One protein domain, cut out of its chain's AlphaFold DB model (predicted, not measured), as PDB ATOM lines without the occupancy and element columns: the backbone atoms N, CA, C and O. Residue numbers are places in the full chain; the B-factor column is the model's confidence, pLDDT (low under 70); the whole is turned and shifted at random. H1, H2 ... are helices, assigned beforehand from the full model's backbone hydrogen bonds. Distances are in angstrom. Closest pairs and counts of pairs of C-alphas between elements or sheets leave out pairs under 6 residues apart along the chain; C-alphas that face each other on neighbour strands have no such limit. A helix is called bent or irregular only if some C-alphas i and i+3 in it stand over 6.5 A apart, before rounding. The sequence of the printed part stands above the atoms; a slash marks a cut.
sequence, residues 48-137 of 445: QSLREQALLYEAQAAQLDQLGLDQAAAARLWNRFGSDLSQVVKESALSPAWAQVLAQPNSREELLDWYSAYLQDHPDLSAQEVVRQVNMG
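AT A GLANCE: This is residues 48 to 137 of the 445 residues of the protein "VanY domain-containing protein" of Pseudoflavonifractor sp. AF19-9AC (UniProt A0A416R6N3). Short H3 sits in the middle of an elongated model, between H1 with bent H2 towards one end and the crossed pair H4 and H5 at the other. The printed part has 90 residues, with five named helices, H1 to H5 in order, and is all helix. It is compact, with a radius of gyration of the C-alphas of 13.1 A, and spans 44 by 23 by 19 A.

HOW THE PARTS SIT: H1, residues 48 to 67, touches H2b, residues 83 to 92, at a shallow tilt of 15 degrees, the same way, closest at C-alphas 60 and 86, 6.8 A. H2b is an arm of H2, residues 71 to 92, assigned as one helix by its hydrogen bonds but bent, with C-alphas 80 and 83 9.7 A apart; H2a is residues 71 to 80. H1 touches H2a with residues 57 to 65 alone, closest at C-alphas 61 and 74, 5.4 A. The hub H3, residues 96 to 102, touches H5, residues 127 to 135, closest at C-alphas 101 and 127, 4.5 A. H3 and H4, residues 109 to 121, form a helical hairpin, closest at C-alphas 98 and 116, 7.2 A. Every O i to N i+4 pair is within hydrogen-bond range in H2a, H3 and H5, against 13 of 16 in H1, 4 of 6 in H2b and 7 of 9 in H4.

IN THESE COORDINATES: H1 runs 29.0 A from C-alpha 48 at (-40.957, -32.831, 10.148). H4, 19.9 A long, is irregular, with C-alphas 110 and 113 7.9 A apart. H5 ends at C-alpha 135, (-20.720, -52.742, -18.282).

THE WHOLE: The C-alphas farthest apart, of Gln 48 and Gly 137, are 44.6 A apart. The printed part has no cut, no link is long, and no printed residue is under 70 in pLDDT.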
ATOM      1  N   GLN A  48     -41.679 -33.976  10.714       78.62
ATOM      2  CA  GLN A  48     -40.957 -32.831  10.148       78.62
ATOM      3  C   GLN A  48     -39.845 -33.312   9.207       78.62
ATOM      4  O   GLN A  48     -39.832 -32.891   8.058       78.62
ATOM      5  N   SER A  49     -39.008 -34.260   9.644       82.38
ATOM      6  CA  SER A  49     -37.921 -34.858   8.852       82.38
ATOM      7  C   SER A  49     -38.402 -35.473   7.531       82.38
ATOM      8  O   SER A  49     -37.881 -35.133   6.474       82.38
ATOM      9  N   LEU A  50     -39.455 -36.299   7.553       81.56
ATOM     10  CA  LEU A  50     -40.043 -36.906   6.351       81.56
ATOM     11  C   LEU A  50     -40.584 -35.857   5.369       81.56
ATOM     12  O   LEU A  50     -40.396 -35.974   4.159       81.56
ATOM     13  N   ARG A  51     -41.217 -34.791   5.878       81.50
ATOM     14  CA  ARG A  51     -41.675 -33.673   5.041       81.50
ATOM     15  C   ARG A  51     -40.505 -32.858   4.490       81.50
ATOM     16  O   ARG A  51     -40.556 -32.434   3.340       81.50
ATOM     17  N   GLU A  52     -39.472 -32.627   5.292       84.50
ATOM     18  CA  GLU A  52     -38.250 -31.942   4.874       84.50
ATOM     19  C   GLU A  52     -37.505 -32.757   3.806       84.50
ATOM     20  O   GLU A  52     -37.033 -32.162   2.846       84.50
ATOM     21  N   GLN A  53     -37.498 -34.092   3.886       83.88
ATOM     22  CA  GLN A  53     -36.947 -34.978   2.854       83.88
ATOM     23  C   GLN A  53     -37.790 -34.998   1.570       83.88
ATOM     24  O   GLN A  53     -37.221 -34.906   0.488       83.88
ATOM     25  N   ALA A  54     -39.125 -35.019   1.656       83.81
ATOM     26  CA  ALA A  54     -39.984 -34.903   0.472       83.81
ATOM     27  C   ALA A  54     -39.795 -33.556  -0.261       83.81
ATOM     28  O   ALA A  54     -39.656 -33.522  -1.481       83.81
ATOM     29  N   LEU A  55     -39.703 -32.446   0.485       85.50
ATOM     30  CA  LEU A  55     -39.384 -31.121  -0.068       85.50
ATOM     31  C   LEU A  55     -37.936 -31.030  -0.585       85.50
ATOM     32  O   LEU A  55     -37.654 -30.279  -1.518       85.50
ATOM     33  N   LEU A  56     -37.009 -31.780   0.016       86.62
ATOM     34  CA  LEU A  56     -35.620 -31.877  -0.427       86.62
ATOM     35  C   LEU A  56     -35.504 -32.651  -1.748       86.62
ATOM     36  O   LEU A  56     -34.718 -32.237  -2.597       86.62
ATOM     37  N   TYR A  57     -36.301 -33.708  -1.938       86.12
ATOM     38  CA  TYR A  57     -36.460 -34.380  -3.228       86.12
ATOM     39  C   TYR A  57     -37.047 -33.424  -4.271       86.12
ATOM     40  O   TYR A  57     -36.409 -33.218  -5.297       86.12
ATOM     41  N   GLU A  58     -38.177 -32.759  -3.990       84.62
ATOM     42  CA  GLU A  58     -38.815 -31.794  -4.910       84.62
ATOM     43  C   GLU A  58     -37.820 -30.723  -5.393       84.62
ATOM     44  O   GLU A  58     -37.653 -30.475  -6.589       84.62
ATOM     45  N   ALA A  59     -37.076 -30.136  -4.450       85.25
ATOM     46  CA  ALA A  59     -36.075 -29.119  -4.737       85.25
ATOM     47  C   ALA A  59     -34.878 -29.641  -5.552       85.25
ATOM     48  O   ALA A  59     -34.207 -28.833  -6.198       85.25
ATOM     49  N   GLN A  60     -34.578 -30.943  -5.518       85.06
ATOM     50  CA  GLN A  60     -33.466 -31.559  -6.252       85.06
ATOM     51  C   GLN A  60     -33.895 -32.153  -7.595       85.06
ATOM     52  O   GLN A  60     -33.178 -31.969  -8.573       85.06
ATOM     53  N   ALA A  61     -35.077 -32.764  -7.693       82.06
ATOM     54  CA  ALA A  61     -35.680 -33.180  -8.957       82.06
ATOM     55  C   ALA A  61     -35.812 -31.981  -9.915       82.06
ATOM     56  O   ALA A  61     -35.344 -32.040 -11.051       82.06
ATOM     57  N   ALA A  62     -36.266 -30.827  -9.409       83.50
ATOM     58  CA  ALA A  62     -36.299 -29.564 -10.154       83.50
ATOM     59  C   ALA A  62     -34.909 -28.976 -10.513       83.50
ATOM     60  O   ALA A  62     -34.823 -28.012 -11.278       83.50
ATOM     61  N   GLN A  63     -33.809 -29.517  -9.972       84.00
ATOM     62  CA  GLN A  63     -32.433 -29.222 -10.406       84.00
ATOM     63  C   GLN A  63     -31.910 -30.268 -11.405       84.00
ATOM     64  O   GLN A  63     -31.097 -29.928 -12.259       84.00
ATOM     65  N   LEU A  64     -32.396 -31.511 -11.346       83.75
ATOM     66  CA  LEU A  64     -32.079 -32.579 -12.299       83.75
ATOM     67  C   LEU A  64     -32.780 -32.398 -13.657       83.75
ATOM     68  O   LEU A  64     -32.174 -32.689 -14.687       83.75
ATOM     69  N   ASP A  65     -33.990 -31.830 -13.680       83.12
ATOM     70  CA  ASP A  65     -34.671 -31.371 -14.906       83.12
ATOM     71  C   ASP A  65     -33.785 -30.397 -15.714       83.12
ATOM     72  O   ASP A  65     -33.641 -30.510 -16.931       83.12
ATOM     73  N   GLN A  66     -33.041 -29.521 -15.026       83.62
ATOM     74  CA  GLN A  66     -32.085 -28.591 -15.649       83.62
ATOM     75  C   GLN A  66     -30.847 -29.292 -16.250       83.62
ATOM     76  O   GLN A  66     -30.109 -28.674 -17.020       83.62
ATOM     77  N   LEU A  67     -30.624 -30.574 -15.934       83.19
ATOM     78  CA  LEU A  67     -29.614 -31.451 -16.548       83.19
ATOM     79  C   LEU A  67     -30.210 -32.348 -17.656       83.19
ATOM     80  O   LEU A  67     -29.499 -33.167 -18.248       83.19
ATOM     81  N   GLY A  68     -31.503 -32.187 -17.960       86.00
ATOM     82  CA  GLY A  68     -32.230 -32.961 -18.964       86.00
ATOM     83  C   GLY A  68     -32.669 -34.349 -18.493       86.00
ATOM     84  O   GLY A  68     -32.796 -35.242 -19.329       86.00
ATOM     85  N   LEU A  69     -32.860 -34.555 -17.184       86.94
ATOM     86  CA  LEU A  69     -33.454 -35.784 -16.653       86.94
ATOM     87  C   LEU A  69     -34.978 -35.691 -16.574       86.94
ATOM     88  O   LEU A  69     -35.518 -34.690 -16.118       86.94
ATOM     89  N   ASP A  70     -35.657 -36.777 -16.943       86.19
ATOM     90  CA  ASP A  70     -37.078 -36.953 -16.653       86.19
ATOM     91  C   ASP A  70     -37.339 -37.307 -15.171       86.19
ATOM     92  O   ASP A  70     -36.429 -37.613 -14.393       86.19
ATOM     93  N   GLN A  71     -38.613 -37.278 -14.775       81.69
ATOM     94  CA  GLN A  71     -39.059 -37.556 -13.408       81.69
ATOM     95  C   GLN A  71     -38.688 -38.975 -12.932       81.69
ATOM     96  O   GLN A  71     -38.379 -39.169 -11.758       81.69
ATOM     97  N   ALA A  72     -38.657 -39.971 -13.826       81.00
ATOM     98  CA  ALA A  72     -38.283 -41.342 -13.476       81.00
ATOM     99  C   ALA A  72     -36.763 -41.479 -13.284       81.00
ATOM    100  O   ALA A  72     -36.306 -42.214 -12.410       81.00
ATOM    101  N   ALA A  73     -35.966 -40.749 -14.065       85.19
ATOM    102  CA  ALA A  73     -34.528 -40.603 -13.875       85.19
ATOM    103  C   ALA A  73     -34.200 -39.893 -12.550       85.19
ATOM    104  O   ALA A  73     -33.338 -40.365 -11.807       85.19
ATOM    105  N   ALA A  74     -34.931 -38.829 -12.199       86.06
ATOM    106  CA  ALA A  74     -34.813 -38.169 -10.899       86.06
ATOM    107  C   ALA A  74     -35.197 -39.094  -9.729       86.06
ATOM    108  O   ALA A  74     -34.460 -39.174  -8.745       86.06
ATOM    109  N   ALA A  75     -36.287 -39.860  -9.858       83.06
ATOM    110  CA  ALA A  75     -36.707 -40.832  -8.850       83.06
ATOM    111  C   ALA A  75     -35.692 -41.975  -8.663       83.06
ATOM    112  O   ALA A  75     -35.374 -42.318  -7.525       83.06
ATOM    113  N   ARG A  76     -35.110 -42.523  -9.745       85.00
ATOM    114  CA  ARG A  76     -34.015 -43.513  -9.650       85.00
ATOM    115  C   ARG A  76     -32.798 -42.943  -8.920       85.00
ATOM    116  O   ARG A  76     -32.224 -43.623  -8.079       85.00
ATOM    117  N   LEU A  77     -32.421 -41.691  -9.185       87.00
ATOM    118  CA  LEU A  77     -31.318 -41.048  -8.464       87.00
ATOM    119  C   LEU A  77     -31.634 -40.806  -6.979       87.00
ATOM    120  O   LEU A  77     -30.757 -41.001  -6.140       87.00
ATOM    121  N   TRP A  78     -32.867 -40.446  -6.625       86.81
ATOM    122  CA  TRP A  78     -33.268 -40.332  -5.219       86.81
ATOM    123  C   TRP A  78     -33.284 -41.684  -4.504       86.81
ATOM    124  O   TRP A  78     -32.736 -41.802  -3.413       86.81
ATOM    125  N   ASN A  79     -33.826 -42.725  -5.133       83.00
ATOM    126  CA  ASN A  79     -33.857 -44.071  -4.557       83.00
ATOM    127  C   ASN A  79     -32.454 -44.718  -4.462       83.00
ATOM    128  O   ASN A  79     -32.274 -45.659  -3.693       83.00
ATOM    129  N   ARG A  80     -31.453 -44.181  -5.179       82.81
ATOM    130  CA  ARG A  80     -30.021 -44.524  -5.053       82.81
ATOM    131  C   ARG A  80     -29.290 -43.732  -3.965       82.81
ATOM    132  O   ARG A  80     -28.541 -44.321  -3.197       82.81
ATOM    133  N   PHE A  81     -29.482 -42.412  -3.905       82.75
ATOM    134  CA  PHE A  81     -28.625 -41.512  -3.113       82.75
ATOM    135  C   PHE A  81     -29.321 -40.789  -1.943       82.75
ATOM    136  O   PHE A  81     -28.642 -40.202  -1.102       82.75
ATOM    137  N   GLY A  82     -30.654 -40.791  -1.869       83.88
ATOM    138  CA  GLY A  82     -31.431 -40.117  -0.822       83.88
ATOM    139  C   GLY A  82     -31.009 -38.657  -0.602       83.88
ATOM    140  O   GLY A  82     -30.901 -37.873  -1.544       83.88
ATOM    141  N   SER A  83     -30.704 -38.287   0.647       81.00
ATOM    142  CA  SER A  83     -30.210 -36.947   1.012       81.00
ATOM    143  C   SER A  83     -28.935 -36.520   0.275       81.00
ATOM    144  O   SER A  83     -28.719 -35.324   0.028       81.00
ATOM    145  N   ASP A  84     -28.097 -37.488  -0.091       84.19
ATOM    146  CA  ASP A  84     -26.770 -37.263  -0.661       84.19
ATOM    147  C   ASP A  84     -26.848 -36.995  -2.171       84.19
ATOM    148  O   ASP A  84     -25.892 -36.488  -2.765       84.19
ATOM    149  N   LEU A  85     -28.041 -37.148  -2.765       85.44
ATOM    150  CA  LEU A  85     -28.373 -36.610  -4.085       85.44
ATOM    151  C   LEU A  85     -28.039 -35.108  -4.181       85.44
ATOM    152  O   LEU A  85     -27.652 -34.627  -5.245       85.44
ATOM    153  N   SER A  86     -28.042 -34.369  -3.061       84.81
ATOM    154  CA  SER A  86     -27.641 -32.959  -3.059       84.81
ATOM    155  C   SER A  86     -26.168 -32.755  -3.427       84.81
ATOM    156  O   SER A  86     -25.808 -31.663  -3.863       84.81
ATOM    157  N   GLN A  87     -25.293 -33.745  -3.227       84.62
ATOM    158  CA  GLN A  87     -23.907 -33.731  -3.697       84.62
ATOM    159  C   GLN A  87     -23.835 -34.175  -5.161       84.62
ATOM    160  O   GLN A  87     -23.237 -33.468  -5.970       84.62
ATOM    161  N   VAL A  88     -24.534 -35.254  -5.518       83.62
ATOM    162  CA  VAL A  88     -24.619 -35.762  -6.898       83.62
ATOM    163  C   VAL A  88     -25.127 -34.694  -7.875       83.62
ATOM    164  O   VAL A  88     -24.560 -34.541  -8.955       83.62
ATOM    165  N   VAL A  89     -26.121 -33.884  -7.493       84.06
ATOM    166  CA  VAL A  89     -26.602 -32.726  -8.275       84.06
ATOM    167  C   VAL A  89     -25.497 -31.685  -8.483       84.06
ATOM    168  O   VAL A  89     -25.367 -31.151  -9.581       84.06
ATOM    169  N   LYS A  90     -24.663 -31.401  -7.469       85.00
ATOM    170  CA  LYS A  90     -23.554 -30.432  -7.588       85.00
ATOM    171  C   LYS A  90     -22.452 -30.943  -8.514       85.00
ATOM    172  O   LYS A  90     -21.909 -30.162  -9.283       85.00
ATOM    173  N   GLU A  91     -22.131 -32.231  -8.440       82.25
ATOM    174  CA  GLU A  91     -21.127 -32.874  -9.293       82.25
ATOM    175  C   GLU A  91     -21.634 -33.003 -10.735       82.25
ATOM    176  O   GLU A  91     -20.940 -32.632 -11.680       82.25
ATOM    177  N   SER A  92     -22.893 -33.401 -10.916       81.94
ATOM    178  CA  SER A  92     -23.540 -33.477 -12.230       81.94
ATOM    179  C   SER A  92     -23.831 -32.103 -12.845       81.94
ATOM    180  O   SER A  92     -23.902 -31.981 -14.062       81.94
ATOM    181  N   ALA A  93     -23.917 -31.030 -12.056       76.56
ATOM    182  CA  ALA A  93     -23.940 -29.665 -12.588       76.56
ATOM    183  C   ALA A  93     -22.591 -29.236 -13.210       76.56
ATOM    184  O   ALA A  93     -22.555 -28.270 -13.972       76.56
ATOM    185  N   LEU A  94     -21.490 -29.948 -12.924       75.50
ATOM    186  CA  LEU A  94     -20.203 -29.773 -13.614       75.50
ATOM    187  C   LEU A  94     -20.135 -30.573 -14.927       75.50
ATOM    188  O   LEU A  94     -19.380 -30.201 -15.824       75.50
ATOM    189  N   SER A  95     -20.924 -31.646 -15.051       83.50
ATOM    190  CA  SER A  95     -21.060 -32.466 -16.262       83.50
ATOM    191  C   SER A  95     -22.474 -33.067 -16.345       83.50
ATOM    192  O   SER A  95     -22.720 -34.114 -15.746       83.50
ATOM    193  N   PRO A  96     -23.429 -32.449 -17.073       83.50
ATOM    194  CA  PRO A  96     -24.821 -32.919 -17.112       83.50
ATOM    195  C   PRO A  96     -24.991 -34.361 -17.618       83.50
ATOM    196  O   PRO A  96     -25.910 -35.066 -17.206       83.50
ATOM    197  N   ALA A  97     -24.063 -34.839 -18.454       87.38
ATOM    198  CA  ALA A  97     -24.025 -36.232 -18.894       87.38
ATOM    199  C   ALA A  97     -23.767 -37.223 -17.738       87.38
ATOM    200  O   ALA A  97     -24.214 -38.365 -17.811       87.38
ATOM    201  N   TRP A  98     -23.124 -36.794 -16.642       90.31
ATOM    202  CA  TRP A  98     -22.914 -37.620 -15.449       90.31
ATOM    203  C   TRP A  98     -24.233 -37.961 -14.744       90.31
ATOM    204  O   TRP A  98     -24.468 -39.121 -14.419       90.31
ATOM    205  N   ALA A  99     -25.152 -36.995 -14.626       88.88
ATOM    206  CA  ALA A  99     -26.509 -37.253 -14.134       88.88
ATOM    207  C   ALA A  99     -27.249 -38.269 -15.019       88.88
ATOM    208  O   ALA A  99     -27.913 -39.167 -14.507       88.88
ATOM    209  N   GLN A 100     -27.105 -38.163 -16.345       90.56
ATOM    210  CA  GLN A 100     -27.729 -39.097 -17.286       90.56
ATOM    211  C   GLN A 100     -27.141 -40.511 -17.183       90.56
ATOM    212  O   GLN A 100     -27.894 -41.478 -17.294       90.56
ATOM    213  N   VAL A 101     -25.833 -40.643 -16.932       92.31
ATOM    214  CA  VAL A 101     -25.148 -41.923 -16.671       92.31
ATOM    215  C   VAL A 101     -25.652 -42.550 -15.373       92.31
ATOM    216  O   VAL A 101     -26.189 -43.655 -15.402       92.31
ATOM    217  N   LEU A 102     -25.587 -41.814 -14.258       89.50
ATOM    218  CA  LEU A 102     -26.047 -42.280 -12.946       89.50
ATOM    219  C   LEU A 102     -27.540 -42.660 -12.920       89.50
ATOM    220  O   LEU A 102     -27.960 -43.475 -12.095       89.50
ATOM    221  N   ALA A 103     -28.344 -42.082 -13.816       87.75
ATOM    222  CA  ALA A 103     -29.770 -42.357 -13.945       87.75
ATOM    223  C   ALA A 103     -30.127 -43.515 -14.903       87.75
ATOM    224  O   ALA A 103     -31.317 -43.812 -15.054       87.75
ATOM    225  N   GLN A 104     -29.162 -44.186 -15.551       89.12
ATOM    226  CA  GLN A 104     -29.456 -45.400 -16.331       89.12
ATOM    227  C   GLN A 104     -29.848 -46.558 -15.387       89.12
ATOM    228  O   GLN A 104     -29.188 -46.739 -14.360       89.12
ATOM    229  N   PRO A 105     -30.876 -47.374 -15.693       84.56
ATOM    230  CA  PRO A 105     -31.306 -48.471 -14.812       84.56
ATOM    231  C   PRO A 105     -30.190 -49.504 -14.580       84.56
ATOM    232  O   PRO A 105     -29.967 -49.958 -13.462       84.56
ATOM    233  N   ASN A 106     -29.392 -49.770 -15.614       87.25
ATOM    234  CA  ASN A 106     -28.231 -50.660 -15.618       87.25
ATOM    235  C   ASN A 106     -26.903 -50.005 -15.159       87.25
ATOM    236  O   ASN A 106     -25.847 -50.614 -15.333       87.25
ATOM    237  N   SER A 107     -26.919 -48.782 -14.604       89.62
ATOM    238  CA  SER A 107     -25.732 -48.146 -13.998       89.62
ATOM    239  C   SER A 107     -25.461 -48.703 -12.598       89.62
ATOM    240  O   SER A 107     -26.314 -48.582 -11.719       89.62
ATOM    241  N   ARG A 108     -24.256 -49.240 -12.382       87.06
ATOM    242  CA  ARG A 108     -23.856 -50.019 -11.199       87.06
ATOM    243  C   ARG A 108     -22.898 -49.264 -10.267       87.06
ATOM    244  O   ARG A 108     -22.072 -48.482 -10.735       87.06
ATOM    245  N   GLU A 109     -22.970 -49.528  -8.960       84.75
ATOM    246  CA  GLU A 109     -22.145 -48.849  -7.943       84.75
ATOM    247  C   GLU A 109     -20.647 -49.162  -8.099       84.75
ATOM    248  O   GLU A 109     -19.798 -48.275  -8.029       84.75
ATOM    249  N   GLU A 110     -20.309 -50.419  -8.388       86.31
ATOM    250  CA  GLU A 110     -18.927 -50.886  -8.521       86.31
ATOM    251  C   GLU A 110     -18.214 -50.374  -9.788       86.31
ATOM    252  O   GLU A 110     -17.008 -50.578  -9.948       86.31
ATOM    253  N   LEU A 111     -18.942 -49.688 -10.679       91.12
ATOM    254  CA  LEU A 111     -18.444 -49.154 -11.948       91.12
ATOM    255  C   LEU A 111     -18.442 -47.615 -12.025       91.12
ATOM    256  O   LEU A 111     -18.043 -47.073 -13.055       91.12
ATOM    257  N   LEU A 112     -18.813 -46.894 -10.958       89.44
ATOM    258  CA  LEU A 112     -18.942 -45.427 -10.987       89.44
ATOM    259  C   LEU A 112     -17.653 -44.692 -11.403       89.44
ATOM    260  O   LEU A 112     -17.706 -43.816 -12.271       89.44
ATOM    261  N   ASP A 113     -16.496 -45.078 -10.861       90.19
ATOM    262  CA  ASP A 113     -15.200 -44.500 -11.255       90.19
ATOM    263  C   ASP A 113     -14.886 -44.758 -12.742       90.19
ATOM    264  O   ASP A 113     -14.389 -43.871 -13.442       90.19
ATOM    265  N   TRP A 114     -15.227 -45.949 -13.250       93.81
ATOM    266  CA  TRP A 114     -15.012 -46.336 -14.647       93.81
ATOM    267  C   TRP A 114     -15.928 -45.565 -15.600       93.81
ATOM    268  O   TRP A 114     -15.449 -45.045 -16.607       93.81
ATOM    269  N   TYR A 115     -17.216 -45.411 -15.270       94.62
ATOM    270  CA  TYR A 115     -18.128 -44.560 -16.038       94.62
ATOM    271  C   TYR A 115     -17.646 -43.103 -16.075       94.62
ATOM    272  O   TYR A 115     -17.680 -42.471 -17.129       94.62
ATOM    273  N   SER A 116     -17.195 -42.570 -14.934       91.38
ATOM    274  CA  SER A 116     -16.722 -41.189 -14.813       91.38
ATOM    275  C   SER A 116     -15.461 -40.943 -15.647       91.38
ATOM    276  O   SER A 116     -15.375 -39.930 -16.344       91.38
ATOM    277  N   ALA A 117     -14.507 -41.878 -15.638       92.50
ATOM    278  CA  ALA A 117     -13.316 -41.817 -16.485       92.50
ATOM    279  C   ALA A 117     -13.662 -41.954 -17.979       92.50
ATOM    280  O   ALA A 117     -13.249 -41.125 -18.789       92.50
ATOM    281  N   TYR A 118     -14.481 -42.945 -18.346       94.75
ATOM    282  CA  TYR A 118     -14.861 -43.194 -19.740       94.75
ATOM    283  C   TYR A 118     -15.662 -42.027 -20.341       94.75
ATOM    284  O   TYR A 118     -15.436 -41.652 -21.488       94.75
ATOM    285  N   LEU A 119     -16.535 -41.381 -19.558       93.19
ATOM    286  CA  LEU A 119     -17.257 -40.169 -19.965       93.19
ATOM    287  C   LEU A 119     -16.328 -38.956 -20.172       93.19
ATOM    288  O   LEU A 119     -16.617 -38.109 -21.015       93.19
ATOM    289  N   GLN A 120     -15.219 -38.857 -19.429       90.81
ATOM    290  CA  GLN A 120     -14.228 -37.784 -19.604       90.81
ATOM    291  C   GLN A 120     -13.401 -37.956 -20.887       90.81
ATOM    292  O   GLN A 120     -13.149 -36.966 -21.574       90.81
ATOM    293  N   ASP A 121     -13.023 -39.189 -21.231       93.56
ATOM    294  CA  ASP A 121     -12.306 -39.499 -22.478       93.56
ATOM    295  C   ASP A 121     -13.238 -39.546 -23.711       93.56
ATOM    296  O   ASP A 121     -12.790 -39.326 -24.842       93.56
ATOM    297  N   HIS A 122     -14.543 -39.775 -23.511       93.88
ATOM    298  CA  HIS A 122     -15.550 -39.891 -24.572       93.88
ATOM    299  C   HIS A 122     -16.795 -38.993 -24.363       93.88
ATOM    300  O   HIS A 122     -17.923 -39.494 -24.337       93.88
ATOM    301  N   PRO A 123     -16.638 -37.655 -24.284       90.56
ATOM    302  CA  PRO A 123     -17.725 -36.722 -23.955       90.56
ATOM    303  C   PRO A 123     -18.821 -36.594 -25.030       90.56
ATOM    304  O   PRO A 123     -19.873 -36.022 -24.758       90.56
ATOM    305  N   ASP A 124     -18.587 -37.110 -26.243       92.50
ATOM    306  CA  ASP A 124     -19.562 -37.129 -27.344       92.50
ATOM    307  C   ASP A 124     -20.504 -38.358 -27.308       92.50
ATOM    308  O   ASP A 124     -21.417 -38.459 -28.132       92.50
ATOM    309  N   LEU A 125     -20.290 -39.321 -26.397       93.56
ATOM    310  CA  LEU A 125     -21.147 -40.505 -26.259       93.56
ATOM    311  C   LEU A 125     -22.398 -40.217 -25.420       93.56
ATOM    312  O   LEU A 125     -22.386 -39.412 -24.490       93.56
ATOM    313  N   SER A 126     -23.490 -40.927 -25.714       94.56
ATOM    314  CA  SER A 126     -24.679 -40.898 -24.859       94.56
ATOM    315  C   SER A 126     -24.421 -41.634 -23.542       94.56
ATOM    316  O   SER A 126     -23.646 -42.589 -23.488       94.56
ATOM    317  N   ALA A 127     -25.136 -41.245 -22.486       92.69
ATOM    318  CA  ALA A 127     -25.069 -41.922 -21.193       92.69
ATOM    319  C   ALA A 127     -25.371 -43.429 -21.274       92.69
ATOM    320  O   ALA A 127     -24.705 -44.232 -20.624       92.69
ATOM    321  N   GLN A 128     -26.336 -43.815 -22.116       92.81
ATOM    322  CA  GLN A 128     -26.658 -45.213 -22.390       92.81
ATOM    323  C   GLN A 128     -25.459 -45.957 -22.998       92.81
ATOM    324  O   GLN A 128     -25.173 -47.080 -22.592       92.81
ATOM    325  N   GLU A 129     -24.739 -45.341 -23.941       95.56
ATOM    326  CA  GLU A 129     -23.576 -45.961 -24.583       95.56
ATOM    327  C   GLU A 129     -22.368 -46.024 -23.640       95.56
ATOM    328  O   GLU A 129     -21.700 -47.053 -23.603       95.56
ATOM    329  N   VAL A 130     -22.132 -44.995 -22.815       96.75
ATOM    330  CA  VAL A 130     -21.124 -45.031 -21.738       96.75
ATOM    331  C   VAL A 130     -21.388 -46.204 -20.792       96.75
ATOM    332  O   VAL A 130     -20.512 -47.046 -20.606       96.75
ATOM    333  N   VAL A 131     -22.605 -46.321 -20.250       95.06
ATOM    334  CA  VAL A 131     -22.952 -47.420 -19.334       95.06
ATOM    335  C   VAL A 131     -22.862 -48.776 -20.040       95.06
ATOM    336  O   VAL A 131     -22.293 -49.710 -19.481       95.06
ATOM    337  N   ARG A 132     -23.330 -48.893 -21.291       95.19
ATOM    338  CA  ARG A 132     -23.247 -50.140 -22.071       95.19
ATOM    339  C   ARG A 132     -21.798 -50.578 -22.307       95.19
ATOM    340  O   ARG A 132     -21.486 -51.743 -22.083       95.19
ATOM    341  N   GLN A 133     -20.917 -49.673 -22.738       97.19
ATOM    342  CA  GLN A 133     -19.502 -49.964 -23.005       97.19
ATOM    343  C   GLN A 133     -18.765 -50.398 -21.729       97.19
ATOM    344  O   GLN A 133     -18.118 -51.448 -21.728       97.19
ATOM    345  N   VAL A 134     -18.928 -49.652 -20.629       96.88
ATOM    346  CA  VAL A 134     -18.268 -49.953 -19.346       96.88
ATOM    347  C   VAL A 134     -18.815 -51.231 -18.694       96.88
ATOM    348  O   VAL A 134     -18.039 -52.035 -18.176       96.88
ATOM    349  N   ASN A 135     -20.125 -51.495 -18.783       95.00
ATOM    350  CA  ASN A 135     -20.720 -52.742 -18.282       95.00
ATOM    351  C   ASN A 135     -20.220 -53.992 -19.031       95.00
ATOM    352  O   ASN A 135     -20.206 -55.083 -18.461       95.00
ATOM    353  N   MET A 136     -19.812 -53.853 -20.297       96.06
ATOM    354  CA  MET A 136     -19.154 -54.922 -21.064       96.06
ATOM    355  C   MET A 136     -17.635 -55.002 -20.807       96.06
ATOM    356  O   MET A 136     -17.003 -55.970 -21.231       96.06
ATOM    357  N   GLY A 137     -17.050 -54.009 -20.127       96.00
ATOM    358  CA  GLY A 137     -15.613 -53.869 -19.871       96.00
ATOM    359  C   GLY A 137     -14.802 -53.256 -21.020       96.00
ATOM    360  O   GLY A 137     -13.574 -53.297 -20.982       96.00
TER     361      GLY A 137